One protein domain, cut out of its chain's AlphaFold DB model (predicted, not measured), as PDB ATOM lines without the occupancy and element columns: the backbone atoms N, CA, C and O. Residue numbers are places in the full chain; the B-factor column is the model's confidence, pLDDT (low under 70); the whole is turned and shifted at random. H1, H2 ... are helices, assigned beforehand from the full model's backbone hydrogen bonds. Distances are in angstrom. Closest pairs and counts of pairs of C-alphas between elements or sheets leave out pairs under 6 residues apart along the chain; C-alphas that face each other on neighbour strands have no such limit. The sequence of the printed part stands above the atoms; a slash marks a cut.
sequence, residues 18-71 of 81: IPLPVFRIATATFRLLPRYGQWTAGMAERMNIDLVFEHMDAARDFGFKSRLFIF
ATOM      1  N   ILE A  18      97.407 117.668  47.221       78.94
ATOM      2  CA  ILE A  18      98.144 117.329  48.441       78.94
ATOM      3  C   ILE A  18      98.490 115.838  48.381       78.94
ATOM      4  O   ILE A  18      97.580 115.011  48.297       78.94
ATOM      5  N   PRO A  19      99.777 115.457  48.454       82.00
ATOM      6  CA  PRO A  19     100.158 114.054  48.527       82.00
ATOM      7  C   PRO A  19      99.596 113.385  49.788       82.00
ATOM      8  O   PRO A  19      99.704 113.919  50.895       82.00
ATOM      9  N   LEU A  20      99.080 112.162  49.646       79.19
ATOM     10  CA  LEU A  20      98.561 111.353  50.754       79.19
ATOM     11  C   LEU A  20      99.500 111.239  51.979       79.19
ATOM     12  O   LEU A  20      98.994 111.340  53.100       79.19
ATOM     13  N   PRO A  21     100.839 111.083  51.853       80.38
ATOM     14  CA  PRO A  21     101.713 111.038  53.031       80.38
ATOM     15  C   PRO A  21     101.707 112.344  53.839       80.38
ATOM     16  O   PRO A  21     101.746 112.296  55.067       80.38
ATOM     17  N   VAL A  22     101.572 113.500  53.182       83.38
ATOM     18  CA  VAL A  22     101.460 114.800  53.863       83.38
ATOM     19  C   VAL A  22     100.156 114.862  54.659       83.38
ATOM     20  O   VAL A  22     100.158 115.255  55.823       83.38
ATOM     21  N   PHE A  23      99.052 114.384  54.076       82.25
ATOM     22  CA  PHE A  23      97.761 114.306  54.763       82.25
ATOM     23  C   PHE A  23      97.788 113.347  55.965       82.25
ATOM     24  O   PHE A  23      97.191 113.624  57.007       82.25
ATOM     25  N   ARG A  24      98.519 112.229  55.865       81.19
ATOM     26  CA  ARG A  24      98.720 111.287  56.981       81.19
ATOM     27  C   ARG A  24      99.454 111.933  58.154       81.19
ATOM     28  O   ARG A  24      99.027 111.760  59.292       81.19
ATOM     29  N   ILE A  25     100.518 112.692  57.884       83.06
ATOM     30  CA  ILE A  25     101.255 113.422  58.925       83.06
ATOM     31  C   ILE A  25     100.350 114.492  59.541       83.06
ATOM     32  O   ILE A  25     100.202 114.532  60.759       83.06
ATOM     33  N   ALA A  26      99.669 115.286  58.710       82.00
ATOM     34  CA  ALA A  26      98.765 116.332  59.175       82.00
ATOM     35  C   ALA A  26      97.655 115.772  60.080       82.00
ATOM     36  O   ALA A  26      97.449 116.272  61.181       82.00
ATOM     37  N   THR A  27      96.973 114.701  59.666       77.50
ATOM     38  CA  THR A  27      95.913 114.070  60.474       77.50
ATOM     39  C   THR A  27      96.435 113.459  61.774       77.50
ATOM     40  O   THR A  27      95.728 113.496  62.783       77.50
ATOM     41  N   ALA A  28      97.673 112.956  61.802       78.25
ATOM     42  CA  ALA A  28      98.311 112.514  63.041       78.25
ATOM     43  C   ALA A  28      98.540 113.680  64.021       78.25
ATOM     44  O   ALA A  28      98.330 113.507  65.219       78.25
ATOM     45  N   THR A  29      98.889 114.872  63.527       77.00
ATOM     46  CA  THR A  29      99.032 116.083  64.354       77.00
ATOM     47  C   THR A  29      97.670 116.651  64.780       77.00
ATOM     48  O   THR A  29      97.483 117.010  65.941       77.00
ATOM     49  N   PHE A  30      96.683 116.673  63.876       73.88
ATOM     50  CA  PHE A  30      95.322 117.157  64.151       73.88
ATOM     51  C   PHE A  30      94.552 116.285  65.145       73.88
ATOM     52  O   PHE A  30      93.660 116.793  65.821       73.88
ATOM     53  N   ARG A  31      94.915 115.005  65.300       69.19
ATOM     54  CA  ARG A  31      94.350 114.112  66.328       69.19
ATOM     55  C   ARG A  31      94.564 114.600  67.762       69.19
ATOM     56  O   ARG A  31      93.827 114.175  68.643       69.19
ATOM     57  N   LEU A  32      95.529 115.491  67.995       71.00
ATOM     58  CA  LEU A  32      95.727 116.118  69.302       71.00
ATOM     59  C   LEU A  32      94.641 117.165  69.624       71.00
ATOM     60  O   LEU A  32      94.467 117.535  70.782       71.00
ATOM     61  N   LEU A  33      93.892 117.635  68.619       75.06
ATOM     62  CA  LEU A  33      92.781 118.562  68.795       75.06
ATOM     63  C   LEU A  33      91.438 117.805  68.771       75.06
ATOM     64  O   LEU A  33      91.039 117.301  67.718       75.06
ATOM     65  N   PRO A  34      90.663 117.796  69.874       66.94
ATOM     66  CA  PRO A  34      89.403 117.046  69.966       66.94
ATOM     67  C   PRO A  34      88.339 117.497  68.951       66.94
ATOM     68  O   PRO A  34      87.441 116.733  68.609       66.94
ATOM     69  N   ARG A  35      88.465 118.714  68.404       69.50
ATOM     70  CA  ARG A  35      87.566 119.271  67.382       69.50
ATOM     71  C   ARG A  35      87.795 118.700  65.972       69.50
ATOM     72  O   ARG A  35      86.904 118.812  65.139       69.50
ATOM     73  N   TYR A  36      88.944 118.069  65.708       66.44
ATOM     74  CA  TYR A  36      89.289 117.479  64.403       66.44
ATOM     75  C   TYR A  36      89.309 115.942  64.415       66.44
ATOM     76  O   TYR A  36      89.710 115.319  63.434       66.44
ATOM     77  N   GLY A  37      88.828 115.308  65.491       63.69
ATOM     78  CA  GLY A  37      88.838 113.847  65.649       63.69
ATOM     79  C   GLY A  37      88.038 113.066  64.595       63.69
ATOM     80  O   GLY A  37      88.255 111.870  64.427       63.69
ATOM     81  N   GLN A  38      87.151 113.734  63.849       69.75
ATOM     82  CA  GLN A  38      86.390 113.131  62.748       69.75
ATOM     83  C   GLN A  38      87.232 112.939  61.473       69.75
ATOM     84  O   GLN A  38      86.866 112.149  60.603       69.75
ATOM     85  N   TRP A  39      88.362 113.642  61.350       68.31
ATOM     86  CA  TRP A  39      89.205 113.611  60.159       68.31
ATOM     87  C   TRP A  39      90.270 112.529  60.326       68.31
ATOM     88  O   TRP A  39      91.132 112.601  61.201       68.31
ATOM     89  N   THR A  40      90.219 111.498  59.484       73.88
ATOM     90  CA  THR A  40      91.167 110.378  59.537       73.88
ATOM     91  C   THR A  40      91.864 110.191  58.198       73.88
ATOM     92  O   THR A  40      91.284 110.431  57.143       73.88
ATOM     93  N   ALA A  41      93.109 109.710  58.221       74.44
ATOM     94  CA  ALA A  41      93.819 109.329  56.999       74.44
ATOM     95  C   ALA A  41      93.023 108.319  56.150       74.44
ATOM     96  O   ALA A  41      92.997 108.435  54.929       74.44
ATOM     97  N   GLY A  42      92.313 107.386  56.800       76.44
ATOM     98  CA  GLY A  42      91.450 106.417  56.120       76.44
ATOM     99  C   GLY A  42      90.254 107.053  55.402       76.44
ATOM    100  O   GLY A  42      89.803 106.521  54.394       76.44
ATOM    101  N   MET A  43      89.761 108.211  55.858       80.31
ATOM    102  CA  MET A  43      88.754 108.984  55.121       80.31
ATOM    103  C   MET A  43      89.326 109.531  53.808       80.31
ATOM    104  O   MET A  43      88.686 109.387  52.773       80.31
ATOM    105  N   ALA A  44      90.536 110.099  53.819       78.81
ATOM    106  CA  ALA A  44      91.160 110.613  52.596       78.81
ATOM    107  C   ALA A  44      91.541 109.506  51.609       78.81
ATOM    108  O   ALA A  44      91.387 109.681  50.405       78.81
ATOM    109  N   GLU A  45      91.988 108.355  52.109       78.25
ATOM    110  CA  GLU A  45      92.242 107.186  51.266       78.25
ATOM    111  C   GLU A  45      90.960 106.728  50.559       78.25
ATOM    112  O   GLU A  45      90.968 106.519  49.349       78.25
ATOM    113  N   ARG A  46      89.833 106.701  51.286       74.56
ATOM    114  CA  ARG A  46      88.505 106.386  50.737       74.56
ATOM    115  C   ARG A  46      87.961 107.435  49.765       74.56
ATOM    116  O   ARG A  46      87.153 107.084  48.922       74.56
ATOM    117  N   MET A  47      88.387 108.695  49.858       80.06
ATOM    118  CA  MET A  47      88.017 109.736  48.886       80.06
ATOM    119  C   MET A  47      88.763 109.605  47.556       80.06
ATOM    120  O   MET A  47      88.306 110.148  46.552       80.06
ATOM    121  N   ASN A  48      89.917 108.933  47.549       76.69
ATOM    122  CA  ASN A  48      90.726 108.751  46.345       76.69
ATOM    123  C   ASN A  48      90.319 107.511  45.530       76.69
ATOM    124  O   ASN A  48      90.816 107.311  44.425       76.69
ATOM    125  N   ILE A  49      89.442 106.670  46.079       77.50
ATOM    126  CA  ILE A  49      88.917 105.473  45.423       77.50
ATOM    127  C   ILE A  49      87.433 105.667  45.134       77.50
ATOM    128  O   ILE A  49      86.685 106.161  45.975       77.50
ATOM    129  N   ASP A  50      87.003 105.276  43.939       77.56
ATOM    130  CA  ASP A  50      85.586 105.293  43.608       77.56
ATOM    131  C   ASP A  50      84.916 104.054  44.215       77.56
ATOM    132  O   ASP A  50      85.213 102.919  43.842       77.56
ATOM    133  N   LEU A  51      84.051 104.262  45.206       73.19
ATOM    134  CA  LEU A  51      83.356 103.201  45.947       73.19
ATOM    135  C   LEU A  51      82.038 102.826  45.251       73.19
ATOM    136  O   LEU A  51      80.982 102.757  45.881       73.19
ATOM    137  N   VAL A  52      82.087 102.627  43.932       77.06
ATOM    138  CA  VAL A  52      80.929 102.210  43.132       77.06
ATOM    139  C   VAL A  52      80.813 100.693  43.193       77.06
ATOM    140  O   VAL A  52      81.611  99.966  42.606       77.06
ATOM    141  N   PHE A  53      79.806 100.219  43.920       78.25
ATOM    142  CA  PHE A  53      79.451  98.806  43.995       78.25
ATOM    143  C   PHE A  53      78.354  98.474  42.984       78.25
ATOM    144  O   PHE A  53      77.509  99.313  42.658       78.25
ATOM    145  N   GLU A  54      78.348  97.235  42.501       78.50
ATOM    146  CA  GLU A  54      77.313  96.761  41.595       78.50
ATOM    147  C   GLU A  54      75.952  96.721  42.305       78.50
ATOM    148  O   GLU A  54      75.763  96.062  43.322       78.50
ATOM    149  N   HIS A  55      74.996  97.466  41.761       80.06
ATOM    150  CA  HIS A  55      73.643  97.626  42.302       80.06
ATOM    151  C   HIS A  55      72.568  96.791  41.577       80.06
ATOM    152  O   HIS A  55      71.383  97.092  41.706       80.06
ATOM    153  N   MET A  56      72.950  95.776  40.790       77.62
ATOM    154  CA  MET A  56      72.004  94.991  39.979       77.62
ATOM    155  C   MET A  56      70.983  94.226  40.828       77.62
ATOM    156  O   MET A  56      69.790  94.275  40.528       77.62
ATOM    157  N   ASP A  57      71.424  93.609  41.924       79.19
ATOM    158  CA  ASP A  57      70.534  92.888  42.843       79.19
ATOM    159  C   ASP A  57      69.540  93.846  43.517       79.19
ATOM    160  O   ASP A  57      68.335  93.604  43.543       79.19
ATOM    161  N   ALA A  58      70.012  95.021  43.949       79.69
ATOM    162  CA  ALA A  58      69.156  96.052  44.535       79.69
ATOM    163  C   ALA A  58      68.151  96.635  43.524       79.69
ATOM    164  O   ALA A  58      67.012  96.952  43.876       79.69
ATOM    165  N   ALA A  59      68.553  96.781  42.259       82.06
ATOM    166  CA  ALA A  59      67.670  97.239  41.194       82.06
ATOM    167  C   ALA A  59      66.571  96.212  40.890       82.06
ATOM    168  O   ALA A  59      65.424  96.600  40.656       82.06
ATOM    169  N   ARG A  60      66.906  94.918  40.925       78.56
ATOM    170  CA  ARG A  60      65.970  93.820  40.664       78.56
ATOM    171  C   ARG A  60      64.966  93.628  41.797       78.56
ATOM    172  O   ARG A  60      63.776  93.503  41.518       78.56
ATOM    173  N   ASP A  61      65.435  93.642  43.040       84.06
ATOM    174  CA  ASP A  61      64.606  93.277  44.193       84.06
ATOM    175  C   ASP A  61      63.845  94.474  44.777       84.06
ATOM    176  O   ASP A  61      62.723  94.325  45.261       84.06
ATOM    177  N   PHE A  62      64.419  95.680  44.694       83.06
ATOM    178  CA  PHE A  62      63.846  96.894  45.288       83.06
ATOM    179  C   PHE A  62      63.477  97.973  44.262       83.06
ATOM    180  O   PHE A  62      63.044  99.060  44.648       83.06
ATOM    181  N   GLY A  63      63.666  97.724  42.961       80.19
ATOM    182  CA  GLY A  63      63.459  98.748  41.930       80.19
ATOM    183  C   GLY A  63      64.414  99.939  42.076       80.19
ATOM    184  O   GLY A  63      64.094 101.048  41.641       80.19
ATOM    185  N   PHE A  64      65.561  99.735  42.730       78.94
ATOM    186  CA  PHE A  64      66.503 100.793  43.066       78.94
ATOM    187  C   PHE A  64      67.040 101.490  41.809       78.94
ATOM    188  O   PHE A  64      67.644 100.868  40.937       78.94
ATOM    189  N   LYS A  65      66.854 102.812  41.741       78.38
ATOM    190  CA  LYS A  65      67.464 103.690  40.736       78.38
ATOM    191  C   LYS A  65      68.215 104.797  41.458       78.38
ATOM    192  O   LYS A  65      67.601 105.601  42.162       78.38
ATOM    193  N   SER A  66      69.536 104.847  41.294       78.38
ATOM    194  CA  SER A  66      70.325 105.943  41.851       78.38
ATOM    195  C   SER A  66      69.919 107.251  41.165       78.38
ATOM    196  O   SER A  66      69.870 107.356  39.939       78.38
ATOM    197  N   ARG A  67      69.562 108.263  41.961       80.88
ATOM    198  CA  ARG A  67      69.320 109.611  41.440       80.88
ATOM    199  C   ARG A  67      70.645 110.344  41.268       80.88
ATOM    200  O   ARG A  67      71.585 110.125  42.031       80.88
ATOM    201  N   LEU A  68      70.694 111.261  40.305       80.56
ATOM    202  CA  LEU A  68      71.827 112.169  40.150       80.56
ATOM    203  C   LEU A  68      72.011 113.015  41.414       80.56
ATOM    204  O   LEU A  68      71.050 113.540  41.974       80.56
ATOM    205  N   PHE A  69      73.265 113.175  41.830       80.31
ATOM    206  CA  PHE A  69      73.622 114.086  42.910       80.31
ATOM    207  C   PHE A  69      73.578 115.536  42.407       80.31
ATOM    208  O   PHE A  69      74.394 115.943  41.565       80.31
ATOM    209  N   ILE A  70      72.610 116.291  42.922       80.88
ATOM    210  CA  ILE A  70      72.446 117.736  42.753       80.88
ATOM    211  C   ILE A  70      72.571 118.322  44.158       80.88
ATOM    212  O   ILE A  70      71.891 117.844  45.060       80.88
ATOM    213  N   PHE A  71      73.479 119.277  44.340       76.25
ATOM    214  CA  PHE A  71      73.715 119.936  45.622       76.25
ATOM    215  C   PHE A  71      73.173 121.361  45.541       76.25
ATOM    216  O   PHE A  71      73.628 122.126  44.686       76.25
TER     217      PHE A  71
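AT A GLANCE: This is residues 18 to 71 of the 81 residues of an uncharacterized protein of Pseudomonas helleri (UniProt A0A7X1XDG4). Two helices make one end, where the shorter H2 meets H1 with its beginning, Ala 41 near Arg 24, and runs off from it at a steep angle, and a stretched-out link, residues 48 to 55, leads away from them to a lone short helix, H3, at the far end. A tail with no named element, residues 63 to 71, leaves H3 and runs partly back toward the helix pair; residues 49 to 54 and 57 to 63 stand free. The printed part has 54 residues with three named helices, in the order H1, H2, H3, and no named strand; the class is all helix, though under half of the residues, 25 of 54, are in named elements. The whole is extended, with a radius of gyration of the C-alphas of 17.0 A and spans of 46 by 23 by 21 A.

HOW THE PARTS SIT: The longest helix, H1, residues 20 to 30, touches H2, residues 41 to 47. Their closest C-alphas, those of Arg 24 and Ala 41, are 5.3 A apart. They run opposite ways at a steep tilt of 48 degrees. H3, residues 56 to 62, is apart from both H1 and H2. In H1, H2 and H3 every O i to N i+4 pair is within hydrogen-bond range.

IN THESE COORDINATES: H1 is 15.0 A long, from C-alpha 20 at (98.561, 111.353, 50.754) to C-alpha 30. H2 is 10.0 A long and begins at C-alpha 41, at (93.819, 109.329, 56.999). H3 is 9.9 A long and ends at C-alpha 62, at (63.846, 96.894, 45.288).

THE WHOLE: The two C-alphas farthest apart, those of Leu 32 and Arg 60, are 46.9 A apart. The printed part has no cut. The links H1 to H2, 10 residues, and H2 to H3, 8 residues, are short. The mean pLDDT of the printed part is 77.3; residue 31 and residues 34 to 39 are under 70.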